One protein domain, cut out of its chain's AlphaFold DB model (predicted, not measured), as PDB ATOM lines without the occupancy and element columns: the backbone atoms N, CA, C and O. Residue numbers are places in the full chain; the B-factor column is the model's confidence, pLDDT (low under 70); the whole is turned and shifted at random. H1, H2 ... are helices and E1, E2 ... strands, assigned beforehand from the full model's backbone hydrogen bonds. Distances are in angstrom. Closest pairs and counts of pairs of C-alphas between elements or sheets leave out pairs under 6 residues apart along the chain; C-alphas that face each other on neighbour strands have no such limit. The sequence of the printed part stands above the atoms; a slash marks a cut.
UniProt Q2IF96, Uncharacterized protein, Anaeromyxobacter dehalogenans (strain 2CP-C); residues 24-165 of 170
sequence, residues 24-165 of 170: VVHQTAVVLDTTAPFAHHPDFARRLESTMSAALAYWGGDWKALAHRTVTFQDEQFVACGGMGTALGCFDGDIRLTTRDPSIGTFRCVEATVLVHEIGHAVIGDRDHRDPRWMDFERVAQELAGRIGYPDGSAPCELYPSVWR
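Overview. This is residues 24 to 165 of the 170 residues of an uncharacterized protein of Anaeromyxobacter dehalogenans (strain 2CP-C) (UniProt Q2IF96). A four-stranded sheet makes a wall, with helix H3 packed on one face near its E5 edge and the longer helix H2 crossing H3 on the side away from the sheet. H5 packs beside H2, the short helices H4 and H6 lie near H3, and the small hairpin of E3 and E4 packs through E3 on E5 and E6. The printed part has 142 residues, with six named helices and six named strands in the order E1 H1 H2 E2 E3 E4 E5 E6 H3 H4 H5 H6. The mixed sheet has the order E1 E2 E6 E5; the class is mixed, helices and strands, with under half of the residues in named elements. The whole is compact, with a radius of gyration of the C-alphas of 13.8 A and spans of 38 by 30 by 29 A.

Arrangement. Strand E1, residues 28 to 33, is parallel to E2, residues 70 to 74, with N 31 and O 71 at 2.9 A. Between them come H1, residues 37 to 40, and H2, residues 44 to 59, a strand-helix-strand unit, two parallel neighbour strands joined through helices, with a left-handed crossover. H1 only grazes the sheet, with residues 39 to 40. E2 is parallel to E6, residues 95 to 98, with N 72 and O 95 at 2.8 A. E5, residues 89 to 91, forms an antiparallel hairpin with E6, with N 90 and O 96 at 2.8 A. E3, residues 79 to 81, and E4, residues 84 to 87, form another hairpin, with N 79 and O 87 at 2.8 A; the closest C-alphas of E3 and E5, Cys 81 and Cys 90, are 5.4 A apart. H3, residues 115 to 124, is on the sheet over E5, at a height of 7.7 A over the sheet, making two layers, a helix on one face of a sheet. H2 is not on the sheet but touches H3 at a steep tilt of 43 degrees, the same way; their closest C-alphas, Ala 55 and Val 116, are 5.1 A apart. With residues 51 to 58 alone, H2 touches H5, residues 138 to 144, at a shallow tilt of 27 degrees, opposite ways; their closest C-alphas, Tyr 58 and Val 140, are 6.3 A apart. H3 is close to but not clearly touching H4, residues 132 to 135, and H6, residues 161 to 164; its closest C-alpha pair with H4 is His 117 and Trp 134, 8.0 A, and with H6 His 117 and Trp 164, 5.4 A. In H2, H3 and H5 every O i to N i+4 pair is within hydrogen-bond range; H1, H4 and H6 are too short for such a pair.

Along the chain. E1 begins at C-alpha 28 (-11.280, -20.128, -20.989) and is 16.0 A long. H2 is 22.3 A long, E2 12.6 A, E6 10.4 A and H3 14.5 A, with C-alpha 115 at (0.198, -26.661, -22.749). H6 ends at C-alpha 164 (8.165, -27.874, -24.356).

Size, cuts and confidence. The C-alphas farthest apart, Arg 130 and Asp 152, are 39.2 A apart. The printed part has no cut. The links E6 to H3 and H5 to H6 are long, 16 residues each. The model's confidence is under 70 at residues 151 to 154; the mean pLDDT of the printed part is 92.6.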
ATOM      1  N   VAL A  24     -15.163 -25.025 -18.245       97.94
ATOM      2  CA  VAL A  24     -14.664 -23.647 -18.336       97.94
ATOM      3  C   VAL A  24     -13.774 -23.354 -17.134       97.94
ATOM      4  O   VAL A  24     -14.176 -23.589 -15.996       97.94
ATOM      5  N   VAL A  25     -12.587 -22.802 -17.384       97.69
ATOM      6  CA  VAL A  25     -11.615 -22.387 -16.361       97.69
ATOM      7  C   VAL A  25     -11.324 -20.906 -16.564       97.69
ATOM      8  O   VAL A  25     -10.800 -20.536 -17.603       97.69
ATOM      9  N   HIS A  26     -11.696 -20.040 -15.613       97.88
ATOM     10  CA  HIS A  26     -11.451 -18.583 -15.694       97.88
ATOM     11  C   HIS A  26     -11.828 -17.948 -17.052       97.88
ATOM     12  O   HIS A  26     -11.068 -17.180 -17.628       97.88
ATOM     13  N   GLN A  27     -13.025 -18.262 -17.566       97.81
ATOM     14  CA  GLN A  27     -13.535 -17.811 -18.879       97.81
ATOM     15  C   GLN A  27     -12.807 -18.387 -20.109       97.81
ATOM     16  O   GLN A  27     -13.139 -18.011 -21.232       97.81
ATOM     17  N   THR A  28     -11.865 -19.309 -19.925       98.31
ATOM     18  CA  THR A  28     -11.280 -20.128 -20.989       98.31
ATOM     19  C   THR A  28     -12.126 -21.383 -21.179       98.31
ATOM     20  O   THR A  28     -12.358 -22.139 -20.232       98.31
ATOM     21  N   ALA A  29     -12.611 -21.596 -22.396       98.38
ATOM     22  CA  ALA A  29     -13.322 -22.805 -22.784       98.38
ATOM     23  C   ALA A  29     -12.335 -23.970 -22.924       98.38
ATOM     24  O   ALA A  29     -11.240 -23.798 -23.453       98.38
ATOM     25  N   VAL A  30     -12.716 -25.161 -22.472       98.44
ATOM     26  CA  VAL A  30     -11.899 -26.371 -22.600       98.44
ATOM     27  C   VAL A  30     -12.716 -27.444 -23.308       98.44
ATOM     28  O   VAL A  30     -13.839 -27.741 -22.897       98.44
ATOM     29  N   VAL A  31     -12.144 -28.009 -24.371       97.94
ATOM     30  CA  VAL A  31     -12.735 -29.083 -25.174       97.94
ATOM     31  C   VAL A  31     -11.850 -30.324 -25.081       97.94
ATOM     32  O   VAL A  31     -10.631 -30.253 -25.255       97.94
ATOM     33  N   LEU A  32     -12.465 -31.461 -24.778       97.50
ATOM     34  CA  LEU A  32     -11.811 -32.744 -24.552       97.50
ATOM     35  C   LEU A  32     -12.193 -33.724 -25.665       97.50
ATOM     36  O   LEU A  32     -13.078 -34.566 -25.507       97.50
ATOM     37  N   ASP A  33     -11.459 -33.643 -26.770       96.56
ATOM     38  CA  ASP A  33     -11.522 -34.582 -27.892       96.56
ATOM     39  C   ASP A  33     -10.389 -35.618 -27.772       96.56
ATOM     40  O   ASP A  33      -9.625 -35.878 -28.699       96.56
ATOM     41  N   THR A  34     -10.241 -36.189 -26.575       96.06
ATOM     42  CA  THR A  34      -9.140 -37.094 -26.227       96.06
ATOM     43  C   THR A  34      -9.618 -38.256 -25.362       96.06
ATOM     44  O   THR A  34     -10.505 -38.119 -24.520       96.06
ATOM     45  N   THR A  35      -8.987 -39.413 -25.532       94.56
ATOM     46  CA  THR A  35      -9.126 -40.605 -24.687       94.56
ATOM     47  C   THR A  35      -8.044 -40.686 -23.607       94.56
ATOM     48  O   THR A  35      -8.016 -41.651 -22.840       94.56
ATOM     49  N   ALA A  36      -7.159 -39.685 -23.509       93.31
ATOM     50  CA  ALA A  36      -6.098 -39.665 -22.514       93.31
ATOM     51  C   ALA A  36      -6.677 -39.757 -21.090       93.31
ATOM     52  O   ALA A  36      -7.550 -38.961 -20.727       93.31
ATOM     53  N   PRO A  37      -6.193 -40.681 -20.240       91.25
ATOM     54  CA  PRO A  37      -6.879 -40.976 -18.983       91.25
ATOM     55  C   PRO A  37      -6.934 -39.801 -18.000       91.25
ATOM     56  O   PRO A  37      -7.860 -39.712 -17.197       91.25
ATOM     57  N   PHE A  38      -5.971 -38.878 -18.077       92.69
ATOM     58  CA  PHE A  38      -5.952 -37.696 -17.218       92.69
ATOM     59  C   PHE A  38      -7.126 -36.747 -17.473       92.69
ATOM     60  O   PHE A  38      -7.538 -36.067 -16.541       92.69
ATOM     61  N   ALA A  39      -7.654 -36.691 -18.702       94.62
ATOM     62  CA  ALA A  39      -8.717 -35.761 -19.089       94.62
ATOM     63  C   ALA A  39     -10.077 -36.143 -18.480       94.62
ATOM     64  O   ALA A  39     -10.940 -35.292 -18.286       94.62
ATOM     65  N   HIS A  40     -10.241 -37.422 -18.137       92.31
ATOM     66  CA  HIS A  40     -11.485 -37.992 -17.608       92.31
ATOM     67  C   HIS A  40     -11.442 -38.220 -16.095       92.31
ATOM     68  O   HIS A  40     -12.393 -38.741 -15.514       92.31
ATOM     69  N   HIS A  41     -10.337 -37.859 -15.438       92.94
ATOM     70  CA  HIS A  41     -10.195 -38.053 -14.003       92.94
ATOM     71  C   HIS A  41     -10.953 -36.965 -13.210       92.94
ATOM     72  O   HIS A  41     -10.917 -35.797 -13.601       92.94
ATOM     73  N   PRO A  42     -11.593 -37.283 -12.061       92.00
ATOM     74  CA  PRO A  42     -12.401 -36.319 -11.300       92.00
ATOM     75  C   PRO A  42     -11.700 -35.024 -10.865       92.00
ATOM     76  O   PRO A  42     -12.362 -34.016 -10.638       92.00
ATOM     77  N   ASP A  43     -10.374 -35.027 -10.725       92.31
ATOM     78  CA  ASP A  43      -9.600 -33.839 -10.342       92.31
ATOM     79  C   ASP A  43      -8.935 -33.119 -11.529       92.31
ATOM     80  O   ASP A  43      -8.179 -32.167 -11.308       92.31
ATOM     81  N   PHE A  44      -9.240 -33.527 -12.769       94.31
ATOM     82  CA  PHE A  44      -8.670 -32.956 -13.988       94.31
ATOM     83  C   PHE A  44      -8.809 -31.435 -14.034       94.31
ATOM     84  O   PHE A  44      -7.811 -30.750 -14.224       94.31
ATOM     85  N   ALA A  45     -10.008 -30.896 -13.787       96.56
ATOM     86  CA  ALA A  45     -10.260 -29.454 -13.858       96.56
ATOM     87  C   ALA A  45      -9.351 -28.655 -12.907       96.56
ATOM     88  O   ALA A  45      -8.705 -27.693 -13.314       96.56
ATOM     89  N   ARG A  46      -9.228 -29.109 -11.654       96.19
ATOM     90  CA  ARG A  46      -8.344 -28.502 -10.647       96.19
ATOM     91  C   ARG A  46      -6.875 -28.599 -11.066       96.19
ATOM     92  O   ARG A  46      -6.104 -27.660 -10.870       96.19
ATOM     93  N   ARG A  47      -6.466 -29.742 -11.622       95.56
ATOM     94  CA  ARG A  47      -5.083 -29.953 -12.059       95.56
ATOM     95  C   ARG A  47      -4.742 -29.091 -13.268       95.56
ATOM     96  O   ARG A  47      -3.703 -28.438 -13.246       95.56
ATOM     97  N   LEU A  48      -5.639 -29.019 -14.247       97.94
ATOM     98  CA  LEU A  48      -5.553 -28.132 -15.402       97.94
ATOM     99  C   LEU A  48      -5.411 -26.674 -14.958       97.94
ATOM    100  O   LEU A  48      -4.441 -26.028 -15.341       97.94
ATOM    101  N   GLU A  49      -6.300 -26.183 -14.091       98.44
ATOM    102  CA  GLU A  49      -6.236 -24.816 -13.559       98.44
ATOM    103  C   GLU A  49      -4.886 -24.521 -12.888       98.44
ATOM    104  O   GLU A  49      -4.271 -23.484 -13.148       98.44
ATOM    105  N   SER A  50      -4.381 -25.447 -12.066       97.94
ATOM    106  CA  SER A  50      -3.079 -25.285 -11.408       97.94
ATOM    107  C   SER A  50      -1.907 -25.271 -12.398       97.94
ATOM    108  O   SER A  50      -0.960 -24.511 -12.216       97.94
ATOM    109  N   THR A  51      -1.967 -26.079 -13.461       98.25
ATOM    110  CA  THR A  51      -0.947 -26.119 -14.518       98.25
ATOM    111  C   THR A  51      -0.961 -24.837 -15.344       98.25
ATOM    112  O   THR A  51       0.093 -24.257 -15.593       98.25
ATOM    113  N   MET A  52      -2.149 -24.350 -15.712       98.69
ATOM    114  CA  MET A  52      -2.311 -23.080 -16.422       98.69
ATOM    115  C   MET A  52      -1.830 -21.904 -15.569       98.69
ATOM    116  O   MET A  52      -1.133 -21.035 -16.078       98.69
ATOM    117  N   SER A  53      -2.124 -21.906 -14.265       98.62
ATOM    118  CA  SER A  53      -1.659 -20.866 -13.336       98.62
ATOM    119  C   SER A  53      -0.130 -20.817 -13.242       98.62
ATOM    120  O   SER A  53       0.446 -19.734 -13.331       98.62
ATOM    121  N   ALA A  54       0.529 -21.975 -13.124       98.38
ATOM    122  CA  ALA A  54       1.991 -22.064 -13.107       98.38
ATOM    123  C   ALA A  54       2.608 -21.583 -14.432       98.38
ATOM    124  O   ALA A  54       3.564 -20.809 -14.438       98.38
ATOM    125  N   ALA A  55       2.025 -21.981 -15.569       98.31
ATOM    126  CA  ALA A  55       2.470 -21.529 -16.885       98.31
ATOM    127  C   ALA A  55       2.308 -20.009 -17.056       98.31
ATOM    128  O   ALA A  55       3.242 -19.334 -17.484       98.31
ATOM    129  N   LEU A  56       1.156 -19.450 -16.675       98.62
ATOM    130  CA  LEU A  56       0.911 -18.006 -16.698       98.62
ATOM    131  C   LEU A  56       1.943 -17.257 -15.848       98.62
ATOM    132  O   LEU A  56       2.556 -16.307 -16.333       98.62
ATOM    133  N   ALA A  57       2.193 -17.717 -14.619       98.25
ATOM    134  CA  ALA A  57       3.181 -17.114 -13.730       98.25
ATOM    135  C   ALA A  57       4.603 -17.173 -14.314       98.25
ATOM    136  O   ALA A  57       5.322 -16.172 -14.283       98.25
ATOM    137  N   TYR A  58       4.996 -18.309 -14.898       97.75
ATOM    138  CA  TYR A  58       6.288 -18.481 -15.564       97.75
ATOM    139  C   TYR A  58       6.480 -17.504 -16.734       97.75
ATOM    140  O   TYR A  58       7.530 -16.863 -16.869       97.75
ATOM    141  N   TRP A  59       5.439 -17.329 -17.551       97.81
ATOM    142  CA  TRP A  59       5.468 -16.412 -18.686       97.81
ATOM    143  C   TRP A  59       5.276 -14.940 -18.301       97.81
ATOM    144  O   TRP A  59       5.552 -14.063 -19.121       97.81
ATOM    145  N   GLY A  60       4.929 -14.651 -17.044       97.81
ATOM    146  CA  GLY A  60       4.666 -13.298 -16.547       97.81
ATOM    147  C   GLY A  60       3.298 -12.754 -16.971       97.81
ATOM    148  O   GLY A  60       3.127 -11.541 -17.060       97.81
ATOM    149  N   GLY A  61       2.350 -13.642 -17.274       97.56
ATOM    150  CA  GLY A  61       0.985 -13.318 -17.681       97.56
ATOM    151  C   GLY A  61      -0.042 -13.478 -16.562       97.56
ATOM    152  O   GLY A  61       0.274 -13.821 -15.425       97.56
ATOM    153  N   ASP A  62      -1.305 -13.248 -16.915       98.25
ATOM    154  CA  ASP A  62      -2.471 -13.494 -16.069       98.25
ATOM    155  C   ASP A  62      -3.595 -14.166 -16.880       98.25
ATOM    156  O   ASP A  62      -3.488 -14.365 -18.092       98.25
ATOM    157  N   TRP A  63      -4.700 -14.515 -16.220       98.31
ATOM    158  CA  TRP A  63      -5.832 -15.188 -16.865       98.31
ATOM    159  C   TRP A  63      -6.477 -14.393 -18.010       98.31
ATOM    160  O   TRP A  63      -7.126 -14.993 -18.865       98.31
ATOM    161  N   LYS A  64      -6.262 -13.072 -18.114       98.06
ATOM    162  CA  LYS A  64      -6.774 -12.288 -19.251       98.06
ATOM    163  C   LYS A  64      -6.103 -12.691 -20.558       98.06
ATOM    164  O   LYS A  64      -6.720 -12.546 -21.608       98.06
ATOM    165  N   ALA A  65      -4.882 -13.229 -20.506       97.81
ATOM    166  CA  ALA A  65      -4.206 -13.759 -21.683       97.81
ATOM    167  C   ALA A  65      -4.960 -14.946 -22.304       97.81
ATOM    168  O   ALA A  65      -4.813 -15.181 -23.501       97.81
ATOM    169  N   LEU A  66      -5.779 -15.665 -21.523       98.31
ATOM    170  CA  LEU A  66      -6.512 -16.867 -21.943       98.31
ATOM    171  C   LEU A  66      -8.039 -16.689 -21.953       98.31
ATOM    172  O   LEU A  66      -8.756 -17.571 -22.432       98.31
ATOM    173  N   ALA A  67      -8.552 -15.575 -21.428       97.06
ATOM    174  CA  ALA A  67      -9.983 -15.312 -21.354       97.06
ATOM    175  C   ALA A  67     -10.629 -15.346 -22.748       97.06
ATOM    176  O   ALA A  67     -10.110 -14.767 -23.703       97.06
ATOM    177  N   HIS A  68     -11.778 -16.018 -22.845       97.00
ATOM    178  CA  HIS A  68     -12.562 -16.196 -24.073       97.00
ATOM    179  C   HIS A  68     -11.875 -16.983 -25.196       97.00
ATOM    180  O   HIS A  68     -12.397 -17.022 -26.308       97.00
ATOM    181  N   ARG A  69     -10.746 -17.636 -24.905       97.81
ATOM    182  CA  ARG A  69     -10.106 -18.597 -25.807       97.81
ATOM    183  C   ARG A  69     -10.585 -20.014 -25.531       97.81
ATOM    184  O   ARG A  69     -11.124 -20.296 -24.457       97.81
ATOM    185  N   THR A  70     -10.313 -20.902 -26.474       98.38
ATOM    186  CA  THR A  70     -10.529 -22.343 -26.352       98.38
ATOM    187  C   THR A  70      -9.198 -23.077 -26.200       98.38
ATOM    188  O   THR A  70      -8.234 -22.765 -26.894       98.38
ATOM    189  N   VAL A  71      -9.146 -24.056 -25.298       98.50
ATOM    190  CA  VAL A  71      -8.065 -25.044 -25.188       98.50
ATOM    191  C   VAL A  71      -8.630 -26.409 -25.566       98.50
ATOM    192  O   VAL A  71      -9.488 -26.936 -24.858       98.50
ATOM    193  N   THR A  72      -8.143 -26.991 -26.658       98.25
ATOM    194  CA  THR A  72      -8.590 -28.302 -27.143       98.25
ATOM    195  C   THR A  72      -7.504 -29.352 -26.951       98.25
ATOM    196  O   THR A  72      -6.389 -29.198 -27.450       98.25
ATOM    197  N   PHE A  73      -7.855 -30.438 -26.263       98.06
ATOM    198  CA  PHE A  73      -7.022 -31.630 -26.112       98.06
ATOM    199  C   PHE A  73      -7.450 -32.686 -27.125       98.06
ATOM    200  O   PHE A  73      -8.628 -33.028 -27.182       98.06
ATOM    201  N   GLN A  74      -6.494 -33.201 -27.892       96.75
ATOM    202  CA  GLN A  74      -6.733 -34.044 -29.064       96.75
ATOM    203  C   GLN A  74      -5.943 -35.354 -28.998       96.75
ATOM    204  O   GLN A  74      -4.859 -35.404 -28.416       96.75
ATOM    205  N   ASP A  75      -6.479 -36.422 -29.586       94.81
ATOM    206  CA  ASP A  75      -5.832 -37.741 -29.629       94.81
ATOM    207  C   ASP A  75      -4.887 -37.923 -30.826       94.81
ATOM    208  O   ASP A  75      -4.064 -38.844 -30.833       94.81
ATOM    209  N   GLU A  76      -5.020 -37.077 -31.844       91.94
ATOM    210  CA  GLU A  76      -4.182 -37.050 -33.033       91.94
ATOM    211  C   GLU A  76      -2.708 -36.942 -32.646       91.94
ATOM    212  O   GLU A  76      -2.351 -36.229 -31.717       91.94
ATOM    213  N   GLN A  77      -1.820 -37.628 -33.368       88.94
ATOM    214  CA  GLN A  77      -0.384 -37.588 -33.070       88.94
ATOM    215  C   GLN A  77       0.215 -36.181 -33.220       88.94
ATOM    216  O   GLN A  77       1.160 -35.839 -32.519       88.94
ATOM    217  N   PHE A  78      -0.341 -35.383 -34.131       92.06
ATOM    218  CA  PHE A  78       0.071 -34.014 -34.407       92.06
ATOM    219  C   PHE A  78      -1.160 -33.144 -34.633       92.06
ATOM    220  O   PHE A  78      -2.170 -33.616 -35.158       92.06
ATOM    221  N   VAL A  79      -1.053 -31.867 -34.282       92.25
ATOM    222  CA  VAL A  79      -2.091 -30.865 -34.528       92.25
ATOM    223  C   VAL A  79      -1.733 -30.019 -35.745       92.25
ATOM    224  O   VAL A  79      -0.566 -29.730 -36.011       92.25
ATOM    225  N   ALA A  80      -2.744 -29.595 -36.498       89.50
ATOM    226  CA  ALA A  80      -2.533 -28.683 -37.614       89.50
ATOM    227  C   ALA A  80      -2.126 -27.296 -37.092       89.50
ATOM    228  O   ALA A  80      -2.890 -26.666 -36.362       89.50
ATOM    229  N   CYS A  81      -0.953 -26.804 -37.500       89.56
ATOM    230  CA  CYS A  81      -0.481 -25.479 -37.104       89.56
ATOM    231  C   CYS A  81       0.259 -24.768 -38.237       89.56
ATOM    232  O   CYS A  81       1.419 -25.058 -38.509       89.56
ATOM    233  N   GLY A  82      -0.414 -23.853 -38.942       80.31
ATOM    234  CA  GLY A  82       0.237 -22.976 -39.927       80.31
ATOM    235  C   GLY A  82       1.014 -23.683 -41.053       80.31
ATOM    236  O   GLY A  82       1.940 -23.095 -41.597       80.31
ATOM    237  N   GLY A  83       0.659 -24.927 -41.400       75.38
ATOM    238  CA  GLY A  83       1.359 -25.736 -42.409       75.38
ATOM    239  C   GLY A  83       2.428 -26.687 -41.856       75.38
ATOM    240  O   GLY A  83       2.951 -27.500 -42.616       75.38
ATOM    241  N   MET A  84       2.712 -26.651 -40.550       79.69
ATOM    242  CA  MET A  84       3.560 -27.642 -39.884       79.69
ATOM    243  C   MET A  84       2.814 -28.974 -39.746       79.69
ATOM    244  O   MET A  84       1.692 -29.016 -39.238       79.69
ATOM    245  N   GLY A  85       3.442 -30.065 -40.196       78.94
ATOM    246  CA  GLY A  85       2.858 -31.414 -40.168       78.94
ATOM    247  C   GLY A  85       3.134 -32.213 -38.891       78.94
ATOM    248  O   GLY A  85       2.603 -33.310 -38.748       78.94
ATOM    249  N   THR A  86       3.973 -31.696 -37.988       87.81
ATOM    250  CA  THR A  86       4.482 -32.429 -36.813       87.81
ATOM    251  C   THR A  86       4.351 -31.651 -35.502       87.81
ATOM    252  O   THR A  86       5.072 -31.921 -34.543       87.81
ATOM    253  N   ALA A  87       3.472 -30.650 -35.447       90.62
ATOM    254  CA  ALA A  87       3.312 -29.828 -34.255       90.62
ATOM    255  C   ALA A  87       2.596 -30.613 -33.144       90.62
ATOM    256  O   ALA A  87       1.578 -31.260 -33.391       90.62
ATOM    257  N   LEU A  88       3.112 -30.544 -31.913       93.94
ATOM    258  CA  LEU A  88       2.443 -31.122 -30.740       93.94
ATOM    259  C   LEU A  88       1.406 -30.164 -30.132       93.94
ATOM    260  O   LEU A  88       0.509 -30.572 -29.393       93.94
ATOM    261  N   GLY A  89       1.533 -28.881 -30.446       94.94
ATOM    262  CA  GLY A  89       0.666 -27.815 -29.987       94.94
ATOM    263  C   GLY A  89       0.597 -26.710 -31.025       94.94
ATOM    264  O   GLY A  89       1.396 -26.655 -31.963       94.94
ATOM    265  N   CYS A  90      -0.430 -25.885 -30.909       95.44
ATOM    266  CA  CYS A  90      -0.600 -24.716 -31.737       95.44
ATOM    267  C   CYS A  90      -1.353 -23.634 -30.988       95.44
ATOM    268  O   CYS A  90      -2.436 -23.894 -30.453       95.44
ATOM    269  N   PHE A  91      -0.839 -22.415 -31.092       95.75
ATOM    270  CA  PHE A  91      -1.542 -21.200 -30.741       95.75
ATOM    271  C   PHE A  91      -1.765 -20.327 -31.981       95.75
ATOM    272  O   PHE A  91      -0.824 -19.768 -32.547       95.75
ATOM    273  N   ASP A  92      -3.023 -20.172 -32.394       93.88
ATOM    274  CA  ASP A  92      -3.442 -19.319 -33.521       93.88
ATOM    275  C   ASP A  92      -4.590 -18.358 -33.161       93.88
ATOM    276  O   ASP A  92      -5.269 -17.809 -34.027       93.88
ATOM    277  N   GLY A  93      -4.776 -18.122 -31.862       94.88
ATOM    278  CA  GLY A  93      -5.933 -17.434 -31.289       94.88
ATOM    279  C   GLY A  93      -6.620 -18.314 -30.249       94.88
ATOM    280  O   GLY A  93      -6.961 -17.824 -29.172       94.88
ATOM    281  N   ASP A  94      -6.674 -19.612 -30.527       97.31
ATOM    282  CA  ASP A  94      -7.011 -20.680 -29.592       97.31
ATOM    283  C   ASP A  94      -5.793 -21.588 -29.385       97.31
ATOM    284  O   ASP A  94      -4.813 -21.503 -30.126       97.31
ATOM    285  N   ILE A  95      -5.836 -22.436 -28.358       98.12
ATOM    286  CA  ILE A  95      -4.817 -23.454 -28.094       98.12
ATOM    287  C   ILE A  95      -5.364 -24.811 -28.531       98.12
ATOM    288  O   ILE A  95      -6.420 -25.244 -28.073       98.12
ATOM    289  N   ARG A  96      -4.613 -25.524 -29.366       97.25
ATOM    290  CA  ARG A  96      -4.849 -26.944 -29.666       97.25
ATOM    291  C   ARG A  96      -3.598 -27.718 -29.335       97.25
ATOM    292  O   ARG A  96      -2.510 -27.267 -29.673       97.25
ATOM    293  N   LEU A  97      -3.737 -28.873 -28.705       96.50
ATOM    294  CA  LEU A  97      -2.596 -29.711 -28.370       96.50
ATOM    295  C   LEU A  97      -2.950 -31.192 -28.418       96.50
ATOM    296  O   LEU A  97      -4.079 -31.584 -28.117       96.50
ATOM    297  N   THR A  98      -1.967 -32.011 -28.778       95.69
ATOM    298  CA  THR A  98      -2.091 -33.463 -28.677       95.69
ATOM    299  C   THR A  98      -1.820 -33.933 -27.254       95.69
ATOM    300  O   THR A  98      -0.979 -33.400 -26.526       95.69
ATOM    301  N   THR A  99      -2.518 -34.988 -26.852       95.56
ATOM    302  CA  THR A  99      -2.258 -35.718 -25.614       95.56
ATOM    303  C   THR A  99      -1.258 -36.862 -25.795       95.56
ATOM    304  O   THR A  99      -1.175 -37.738 -24.930       95.56
ATOM    305  N   ARG A 100      -0.516 -36.892 -26.907       92.81
ATOM    306  CA  ARG A 100       0.450 -37.941 -27.250       92.81
ATOM    307  C   ARG A 100       1.750 -37.338 -27.771       92.81
ATOM    308  O   ARG A 100       1.744 -36.310 -28.428       92.81
ATOM    309  N   ASP A 101       2.853 -38.027 -27.534       91.19
ATOM    310  CA  ASP A 101       4.139 -37.742 -28.165       91.19
ATOM    311  C   ASP A 101       4.628 -38.987 -28.931       91.19
ATOM    312  O   ASP A 101       4.447 -40.107 -28.444       91.19
ATOM    313  N   PRO A 102       5.235 -38.844 -30.127       87.81
ATOM    314  CA  PRO A 102       5.709 -39.982 -30.921       87.81
ATOM    315  C   PRO A 102       6.729 -40.886 -30.215       87.81
ATOM    316  O   PRO A 102       6.812 -42.069 -30.538       87.81
ATOM    317  N   SER A 103       7.514 -40.337 -29.288       87.88
ATOM    318  CA  SER A 103       8.596 -41.034 -28.586       87.88
ATOM    319  C   SER A 103       8.162 -41.560 -27.217       87.88
ATOM    320  O   SER A 103       8.667 -42.587 -26.770       87.88
ATOM    321  N   ILE A 104       7.235 -40.868 -26.550       86.94
ATOM    322  CA  ILE A 104       6.790 -41.177 -25.179       86.94
ATOM    323  C   ILE A 104       5.467 -41.965 -25.172       86.94
ATOM    324  O   ILE A 104       5.221 -42.775 -24.278       86.94
ATOM    325  N   GLY A 105       4.610 -41.762 -26.176       90.69
ATOM    326  CA  GLY A 105       3.244 -42.277 -26.221       90.69
ATOM    327  C   GLY A 105       2.232 -41.310 -25.599       90.69
ATOM    328  O   GLY A 105       2.435 -40.098 -25.578       90.69
ATOM    329  N   THR A 106       1.101 -41.831 -25.121       92.50
ATOM    330  CA  THR A 106       0.060 -41.007 -24.486       92.50
ATOM    331  C   THR A 106       0.551 -40.443 -23.154       92.50
ATOM    332  O   THR A 106       0.960 -41.196 -22.267       92.50
ATOM    333  N   PHE A 107       0.457 -39.123 -22.985       92.12
ATOM    334  CA  PHE A 107       0.814 -38.471 -21.732       92.12
ATOM    335  C   PHE A 107      -0.089 -38.941 -20.590       92.12
ATOM    336  O   PHE A 107      -1.302 -39.098 -20.738       92.12
ATOM    337  N   ARG A 108       0.506 -39.121 -19.410       90.88
ATOM    338  CA  ARG A 108      -0.209 -39.572 -18.206       90.88
ATOM    339  C   ARG A 108      -0.827 -38.438 -17.398       90.88
ATOM    340  O   ARG A 108      -1.512 -38.712 -16.423       90.88
ATOM    341  N   CYS A 109      -0.558 -37.184 -17.733       94.06
ATOM    342  CA  CYS A 109      -0.943 -36.011 -16.954       94.06
ATOM    343  C   CYS A 109      -0.948 -34.766 -17.846       94.06
ATOM    344  O   CYS A 109      -0.209 -34.689 -18.826       94.06
ATOM    345  N   VAL A 110      -1.768 -33.781 -17.479       95.69
ATOM    346  CA  VAL A 110      -1.961 -32.556 -18.268       95.69
ATOM    347  C   VAL A 110      -0.690 -31.714 -18.361       95.69
ATOM    348  O   VAL A 110      -0.387 -31.168 -19.417       95.69
ATOM    349  N   GLU A 111       0.090 -31.641 -17.286       95.25
ATOM    350  CA  GLU A 111       1.333 -30.874 -17.252       95.25
ATOM    351  C   GLU A 111       2.449 -31.464 -18.118       95.25
ATOM    352  O   GLU A 111       3.350 -30.722 -18.470       95.25
ATOM    353  N   ALA A 112       2.391 -32.740 -18.514       94.38
ATOM    354  CA  ALA A 112       3.375 -33.309 -19.440       94.38
ATOM    355  C   ALA A 112       3.140 -32.881 -20.901       94.38
ATOM    356  O   ALA A 112       4.051 -32.977 -21.719       94.38
ATOM    357  N   THR A 113       1.939 -32.394 -21.229       95.50
ATOM    358  CA  THR A 113       1.619 -31.878 -22.570       95.50
ATOM    359  C   THR A 113       2.370 -30.576 -22.865       95.50
ATOM    360  O   THR A 113       2.907 -29.933 -21.964       95.50
ATOM    361  N   VAL A 114       2.336 -30.117 -24.117       96.19
ATOM    362  CA  VAL A 114       2.887 -28.808 -24.521       96.19
ATOM    363  C   VAL A 114       2.046 -27.603 -24.079       96.19
ATOM    364  O   VAL A 114       2.322 -26.482 -24.488       96.19
ATOM    365  N   LEU A 115       1.046 -27.769 -23.207       97.75
ATOM    366  CA  LEU A 115       0.198 -26.661 -22.749       97.75
ATOM    367  C   LEU A 115       1.006 -25.485 -22.170       97.75
ATOM    368  O   LEU A 115       0.681 -24.327 -22.423       97.75
ATOM    369  N   VAL A 116       2.075 -25.775 -21.420       97.69
ATOM    370  CA  VAL A 116       2.963 -24.742 -20.860       97.69
ATOM    371  C   VAL A 116       3.623 -23.918 -21.973       97.69
ATOM    372  O   VAL A 116       3.757 -22.704 -21.827       97.69
ATOM    373  N   HIS A 117       3.991 -24.555 -23.088       96.94
ATOM    374  CA  HIS A 117       4.551 -23.896 -24.268       96.94
ATOM    375  C   HIS A 117       3.518 -22.983 -24.939       96.94
ATOM    376  O   HIS A 117       3.772 -21.794 -25.120       96.94
ATOM    377  N   GLU A 118       2.323 -23.504 -25.228       97.69
ATOM    378  CA  GLU A 118       1.285 -22.750 -25.947       97.69
ATOM    379  C   GLU A 118       0.766 -21.544 -25.151       97.69
ATOM    380  O   GLU A 118       0.479 -20.486 -25.716       97.69
ATOM    381  N   ILE A 119       0.714 -21.649 -23.818       98.38
ATOM    382  CA  ILE A 119       0.406 -20.500 -22.954       98.38
ATOM    383  C   ILE A 119       1.471 -19.404 -23.099       98.38
ATOM    384  O   ILE A 119       1.134 -18.223 -23.045       98.38
ATOM    385  N   GLY A 120       2.732 -19.761 -23.349       97.38
ATOM    386  CA  GLY A 120       3.787 -18.789 -23.637       97.38
ATOM    387  C   GLY A 120       3.462 -17.938 -24.856       97.38
ATOM    388  O   GLY A 120       3.510 -16.709 -24.782       97.38
ATOM    389  N   HIS A 121       3.020 -18.565 -25.948       96.75
ATOM    390  CA  HIS A 121       2.615 -17.840 -27.149       96.75
ATOM    391  C   HIS A 121       1.434 -16.905 -26.878       96.75
ATOM    392  O   HIS A 121       1.442 -15.763 -27.342       96.75
ATOM    393  N   ALA A 122       0.463 -17.341 -26.072       97.69
ATOM    394  CA  ALA A 122      -0.673 -16.511 -25.685       97.69
ATOM    395  C   ALA A 122      -0.280 -15.295 -24.826       97.69
ATOM    396  O   ALA A 122      -0.889 -14.234 -24.962       97.69
ATOM    397  N   VAL A 123       0.721 -15.439 -23.950       98.19
ATOM    398  CA  VAL A 123       1.143 -14.387 -23.012       98.19
ATOM    399  C   VAL A 123       2.070 -13.365 -23.664       98.19
ATOM    400  O   VAL A 123       1.821 -12.167 -23.546       98.19
ATOM    401  N   ILE A 124       3.141 -13.809 -24.331       96.62
ATOM    402  CA  ILE A 124       4.181 -12.897 -24.842       96.62
ATOM    403  C   ILE A 124       4.097 -12.634 -26.349       96.62
ATOM    404  O   ILE A 124       4.812 -11.769 -26.851       96.62
ATOM    405  N   GLY A 125       3.233 -13.350 -27.081       94.00
ATOM    406  CA  GLY A 125       3.043 -13.155 -28.524       94.00
ATOM    407  C   GLY A 125       4.282 -13.466 -29.371       94.00
ATOM    408  O   GLY A 125       4.369 -13.048 -30.526       94.00
ATOM    409  N   ASP A 126       5.261 -14.166 -28.799       89.88
ATOM    410  CA  ASP A 126       6.549 -14.433 -29.427       89.88
ATOM    411  C   ASP A 126       6.473 -15.692 -30.286       89.88
ATOM    412  O   ASP A 126       6.583 -16.811 -29.792       89.88
ATOM    413  N   ARG A 127       6.225 -15.495 -31.582       87.69
ATOM    414  CA  ARG A 127       6.067 -16.581 -32.561       87.69
ATOM    415  C   ARG A 127       7.380 -17.258 -32.942       87.69
ATOM    416  O   ARG A 127       7.351 -18.412 -33.341       87.69
ATOM    417  N   ASP A 128       8.494 -16.541 -32.827       87.31
ATOM    418  CA  ASP A 128       9.808 -16.973 -33.324       87.31
ATOM    419  C   ASP A 128      10.719 -17.492 -32.198       87.31
ATOM    420  O   ASP A 128      11.933 -17.596 -32.377       87.31
ATOM    421  N   HIS A 129      10.147 -17.750 -31.018       92.12
ATOM    422  CA  HIS A 129      10.843 -18.240 -29.825       92.12
ATOM    423  C   HIS A 129      12.124 -17.453 -29.475       92.12
ATOM    424  O   HIS A 129      13.167 -18.025 -29.162       92.12
ATOM    425  N   ARG A 130      12.067 -16.116 -29.530       91.50
ATOM    426  CA  ARG A 130      13.206 -15.216 -29.270       91.50
ATOM    427  C   ARG A 130      13.450 -14.942 -27.787       91.50
ATOM    428  O   ARG A 130      14.570 -14.588 -27.422       91.50
ATOM    429  N   ASP A 131      12.431 -15.053 -26.938       93.06
ATOM    430  CA  ASP A 131      12.590 -14.937 -25.485       93.06
ATOM    431  C   ASP A 131      13.480 -16.083 -24.948       93.06
ATOM    432  O   ASP A 131      13.204 -17.255 -25.200       93.06
ATOM    433  N   PRO A 132      14.555 -15.809 -24.186       92.69
ATOM    434  CA  PRO A 132      15.460 -16.861 -23.711       92.69
ATOM    435  C   PRO A 132      14.769 -17.933 -22.852       92.69
ATOM    436  O   PRO A 132      15.263 -19.060 -22.768       92.69
ATOM    437  N   ARG A 133      13.608 -17.627 -22.255       93.94
ATOM    438  CA  ARG A 133      12.796 -18.583 -21.485       93.94
ATOM    439  C   ARG A 133      12.283 -19.761 -22.314       93.94
ATOM    440  O   ARG A 133      11.984 -20.803 -21.740       93.94
ATOM    441  N   TRP A 134      12.234 -19.664 -23.644       93.44
ATOM    442  CA  TRP A 134      11.899 -20.806 -24.510       93.44
ATOM    443  C   TRP A 134      12.903 -21.961 -24.418       93.44
ATOM    444  O   TRP A 134      12.593 -23.086 -24.808       93.44
ATOM    445  N   MET A 135      14.091 -21.707 -23.861       91.56
ATOM    446  CA  MET A 135      15.124 -22.720 -23.666       91.56
ATOM    447  C   MET A 135      15.259 -23.196 -22.207       91.56
ATOM    448  O   MET A 135      15.953 -24.186 -21.979       91.56
ATOM    449  N   ASP A 136      14.576 -22.568 -21.238       91.69
ATOM    450  CA  ASP A 136      14.785 -22.767 -19.787       91.69
ATOM    451  C   ASP A 136      13.481 -23.051 -19.019       91.69
ATOM    452  O   ASP A 136      13.028 -22.299 -18.156       91.69
ATOM    453  N   PHE A 137      12.845 -24.173 -19.342       94.56
ATOM    454  CA  PHE A 137      11.597 -24.598 -18.711       94.56
ATOM    455  C   PHE A 137      11.776 -25.289 -17.350       94.56
ATOM    456  O   PHE A 137      10.795 -25.677 -16.709       94.56
ATOM    457  N   GLU A 138      13.011 -25.462 -16.886       92.88
ATOM    458  CA  GLU A 138      13.352 -26.163 -15.653       92.88
ATOM    459  C   GLU A 138      12.589 -25.616 -14.445       92.88
ATOM    460  O   GLU A 138      12.085 -26.386 -13.626       92.88
ATOM    461  N   ARG A 139      12.452 -24.290 -14.351       91.94
ATOM    462  CA  ARG A 139      11.767 -23.643 -13.227       91.94
ATOM    463  C   ARG A 139      10.291 -24.031 -13.141       91.94
ATOM    464  O   ARG A 139       9.820 -24.387 -12.063       91.94
ATOM    465  N   VAL A 140       9.560 -23.969 -14.254       94.88
ATOM    466  CA  VAL A 140       8.134 -24.335 -14.264       94.88
ATOM    467  C   VAL A 140       7.949 -25.849 -14.152       94.88
ATOM    468  O   VAL A 140       7.018 -26.305 -13.494       94.88
ATOM    469  N   ALA A 141       8.883 -26.651 -14.673       94.06
ATOM    470  CA  ALA A 141       8.882 -28.093 -14.447       94.06
ATOM    471  C   ALA A 141       9.022 -28.446 -12.957       94.06
ATOM    472  O   ALA A 141       8.304 -29.312 -12.470       94.06
ATOM    473  N   GLN A 142       9.898 -27.759 -12.217       93.81
ATOM    474  CA  GLN A 142      10.057 -27.961 -10.770       93.81
ATOM    475  C   GLN A 142       8.792 -27.603  -9.984       93.81
ATOM    476  O   GLN A 142       8.443 -28.311  -9.043       93.81
ATOM    477  N   GLU A 143       8.083 -26.544 -10.378       94.31
ATOM    478  CA  GLU A 143       6.806 -26.156  -9.762       94.31
ATOM    479  C   GLU A 143       5.700 -27.202  -9.990       94.31
ATOM    480  O   GLU A 143       4.849 -27.432  -9.130       94.31
ATOM    481  N   LEU A 144       5.725 -27.863 -11.148       94.31
ATOM    482  CA  LEU A 144       4.755 -28.888 -11.536       94.31
ATOM    483  C   LEU A 144       5.166 -30.308 -11.100       94.31
ATOM    484  O   LEU A 144       4.357 -31.233 -11.197       94.31
ATOM    485  N   ALA A 145       6.395 -30.495 -10.616       90.06
ATOM    486  CA  ALA A 145       6.941 -31.795 -10.244       90.06
ATOM    487  C   ALA A 145       6.260 -32.410  -9.007       90.06
ATOM    488  O   ALA A 145       5.556 -31.758  -8.237       90.06
ATOM    489  N   GLY A 146       6.483 -33.714  -8.805       86.31
ATOM    490  CA  GLY A 146       5.987 -34.457  -7.638       86.31
ATOM    491  C   GLY A 146       4.511 -34.861  -7.709       86.31
ATOM    492  O   GLY A 146       4.003 -35.504  -6.791       86.31
ATOM    493  N   ARG A 147       3.816 -34.524  -8.800       90.12
ATOM    494  CA  ARG A 147       2.438 -34.954  -9.048       90.12
ATOM    495  C   ARG A 147       2.412 -36.395  -9.566       90.12
ATOM    496  O   ARG A 147       3.338 -36.846 -10.233       90.12
ATOM    497  N   ILE A 148       1.336 -37.123  -9.286       86.88
ATOM    498  CA  ILE A 148       1.159 -38.530  -9.685       86.88
ATOM    499  C   ILE A 148       0.428 -38.613 -11.032       86.88
ATOM    500  O   ILE A 148      -0.493 -37.838 -11.266       86.88
ATOM    501  N   GLY A 149       0.833 -39.498 -11.941       83.56
ATOM    502  CA  GLY A 149       0.188 -39.708 -13.241       83.56
ATOM    503  C   GLY A 149      -1.102 -40.540 -13.167       83.56
ATOM    504  O   GLY A 149      -1.360 -41.237 -12.190       83.56
ATOM    505  N   TYR A 150      -1.909 -40.473 -14.224       85.50
ATOM    506  CA  TYR A 150      -3.164 -41.218 -14.400       85.50
ATOM    507  C   TYR A 150      -2.973 -42.425 -15.337       85.50
ATOM    508  O   TYR A 150      -2.002 -42.440 -16.102       85.50
ATOM    509  N   PRO A 151      -3.899 -43.414 -15.355       64.00
ATOM    510  CA  PRO A 151      -5.139 -43.546 -14.564       64.00
ATOM    511  C   PRO A 151      -5.009 -44.280 -13.231       64.00
ATOM    512  O   PRO A 151      -5.927 -44.230 -12.423       64.00
ATOM    513  N   ASP A 152      -3.917 -44.994 -13.002       67.88
ATOM    514  CA  ASP A 152      -3.774 -45.917 -11.876       67.88
ATOM    515  C   ASP A 152      -3.144 -45.279 -10.632       67.88
ATOM    516  O   ASP A 152      -3.033 -45.935  -9.598       67.88
ATOM    517  N   GLY A 153      -2.725 -44.010 -10.713       62.19
ATOM    518  CA  GLY A 153      -2.140 -43.294  -9.583       62.19
ATOM    519  C   GLY A 153      -0.851 -43.937  -9.056       62.19
ATOM    520  O   GLY A 153      -0.459 -43.678  -7.920       62.19
ATOM    521  N   SER A 154      -0.225 -44.818  -9.843       69.69
ATOM    522  CA  SER A 154       0.839 -45.712  -9.373       69.69
ATOM    523  C   SER A 154       2.242 -45.200  -9.702       69.69
ATOM    524  O   SER A 154       3.215 -45.601  -9.064       69.69
ATOM    525  N   ALA A 155       2.348 -44.295 -10.678       78.25
ATOM    526  CA  ALA A 155       3.605 -43.751 -11.169       78.25
ATOM    527  C   ALA A 155       3.600 -42.215 -11.124       78.25
ATOM    528  O   ALA A 155       2.541 -41.601 -11.291       78.25
ATOM    529  N   PRO A 156       4.764 -41.569 -10.937       84.31
ATOM    530  CA  PRO A 156       4.889 -40.124 -11.078       84.31
ATOM    531  C   PRO A 156       4.414 -39.631 -12.450       84.31
ATOM    532  O   PRO A 156       4.510 -40.326 -13.462       84.31
ATOM    533  N   CYS A 157       3.915 -38.402 -12.485       89.75
ATOM    534  CA  CYS A 157       3.786 -37.648 -13.719       89.75
ATOM    535  C   CYS A 157       5.193 -37.237 -14.168       89.75
ATOM    536  O   CYS A 157       5.792 -36.325 -13.597       89.75
ATOM    537  N   GLU A 158       5.736 -37.951 -15.149       87.88
ATOM    538  CA  GLU A 158       7.026 -37.608 -15.740       87.88
ATOM    539  C   GLU A 158       6.871 -36.387 -16.648       87.88
ATOM    540  O   GLU A 158       6.054 -36.374 -17.571       87.88
ATOM    541  N   LEU A 159       7.653 -35.347 -16.354       89.75
ATOM    542  CA  LEU A 159       7.721 -34.130 -17.152       89.75
ATOM    543  C   LEU A 159       8.950 -34.194 -18.039       89.75
ATOM    544  O   LEU A 159      10.047 -34.507 -17.576       89.75
ATOM    545  N   TYR A 160       8.770 -33.816 -19.297       85.19
ATOM    546  CA  TYR A 160       9.843 -33.764 -20.275       85.19
ATOM    547  C   TYR A 160       9.961 -32.321 -20.767       85.19
ATOM    548  O   TYR A 160       9.340 -31.975 -21.766       85.19
ATOM    549  N   PRO A 161      10.752 -31.451 -20.108       85.31
ATOM    550  CA  PRO A 161      10.933 -30.068 -20.559       85.31
ATOM    551  C   PRO A 161      11.403 -29.963 -22.014       85.31
ATOM    552  O   PRO A 161      11.118 -28.981 -22.688       85.31
ATOM    553  N   SER A 162      12.076 -30.997 -22.531       80.12
ATOM    554  CA  SER A 162      12.434 -31.120 -23.946       80.12
ATOM    555  C   SER A 162      11.233 -31.119 -24.895       80.12
ATOM    556  O   SER A 162      11.380 -30.644 -26.010       80.12
ATOM    557  N   VAL A 163      10.068 -31.611 -24.464       82.12
ATOM    558  CA  VAL A 163       8.811 -31.563 -25.232       82.12
ATOM    559  C   VAL A 163       8.301 -30.126 -25.346       82.12
ATOM    560  O   VAL A 163       7.706 -29.761 -26.354       82.12
ATOM    561  N   TRP A 164       8.554 -29.287 -24.338       85.50
ATOM    562  CA  TRP A 164       8.165 -27.874 -24.356       85.50
ATOM    563  C   TRP A 164       9.189 -26.987 -25.062       85.50
ATOM    564  O   TRP A 164       8.888 -25.840 -25.375       85.50
ATOM    565  N   ARG A 165      10.405 -27.479 -25.307       84.50
ATOM    566  CA  ARG A 165      11.409 -26.742 -26.077       84.50
ATOM    567  C   ARG A 165      11.098 -26.874 -27.560       84.50
ATOM    568  O   ARG A 165      10.950 -27.978 -28.075       84.50
TER     569      ARG A 165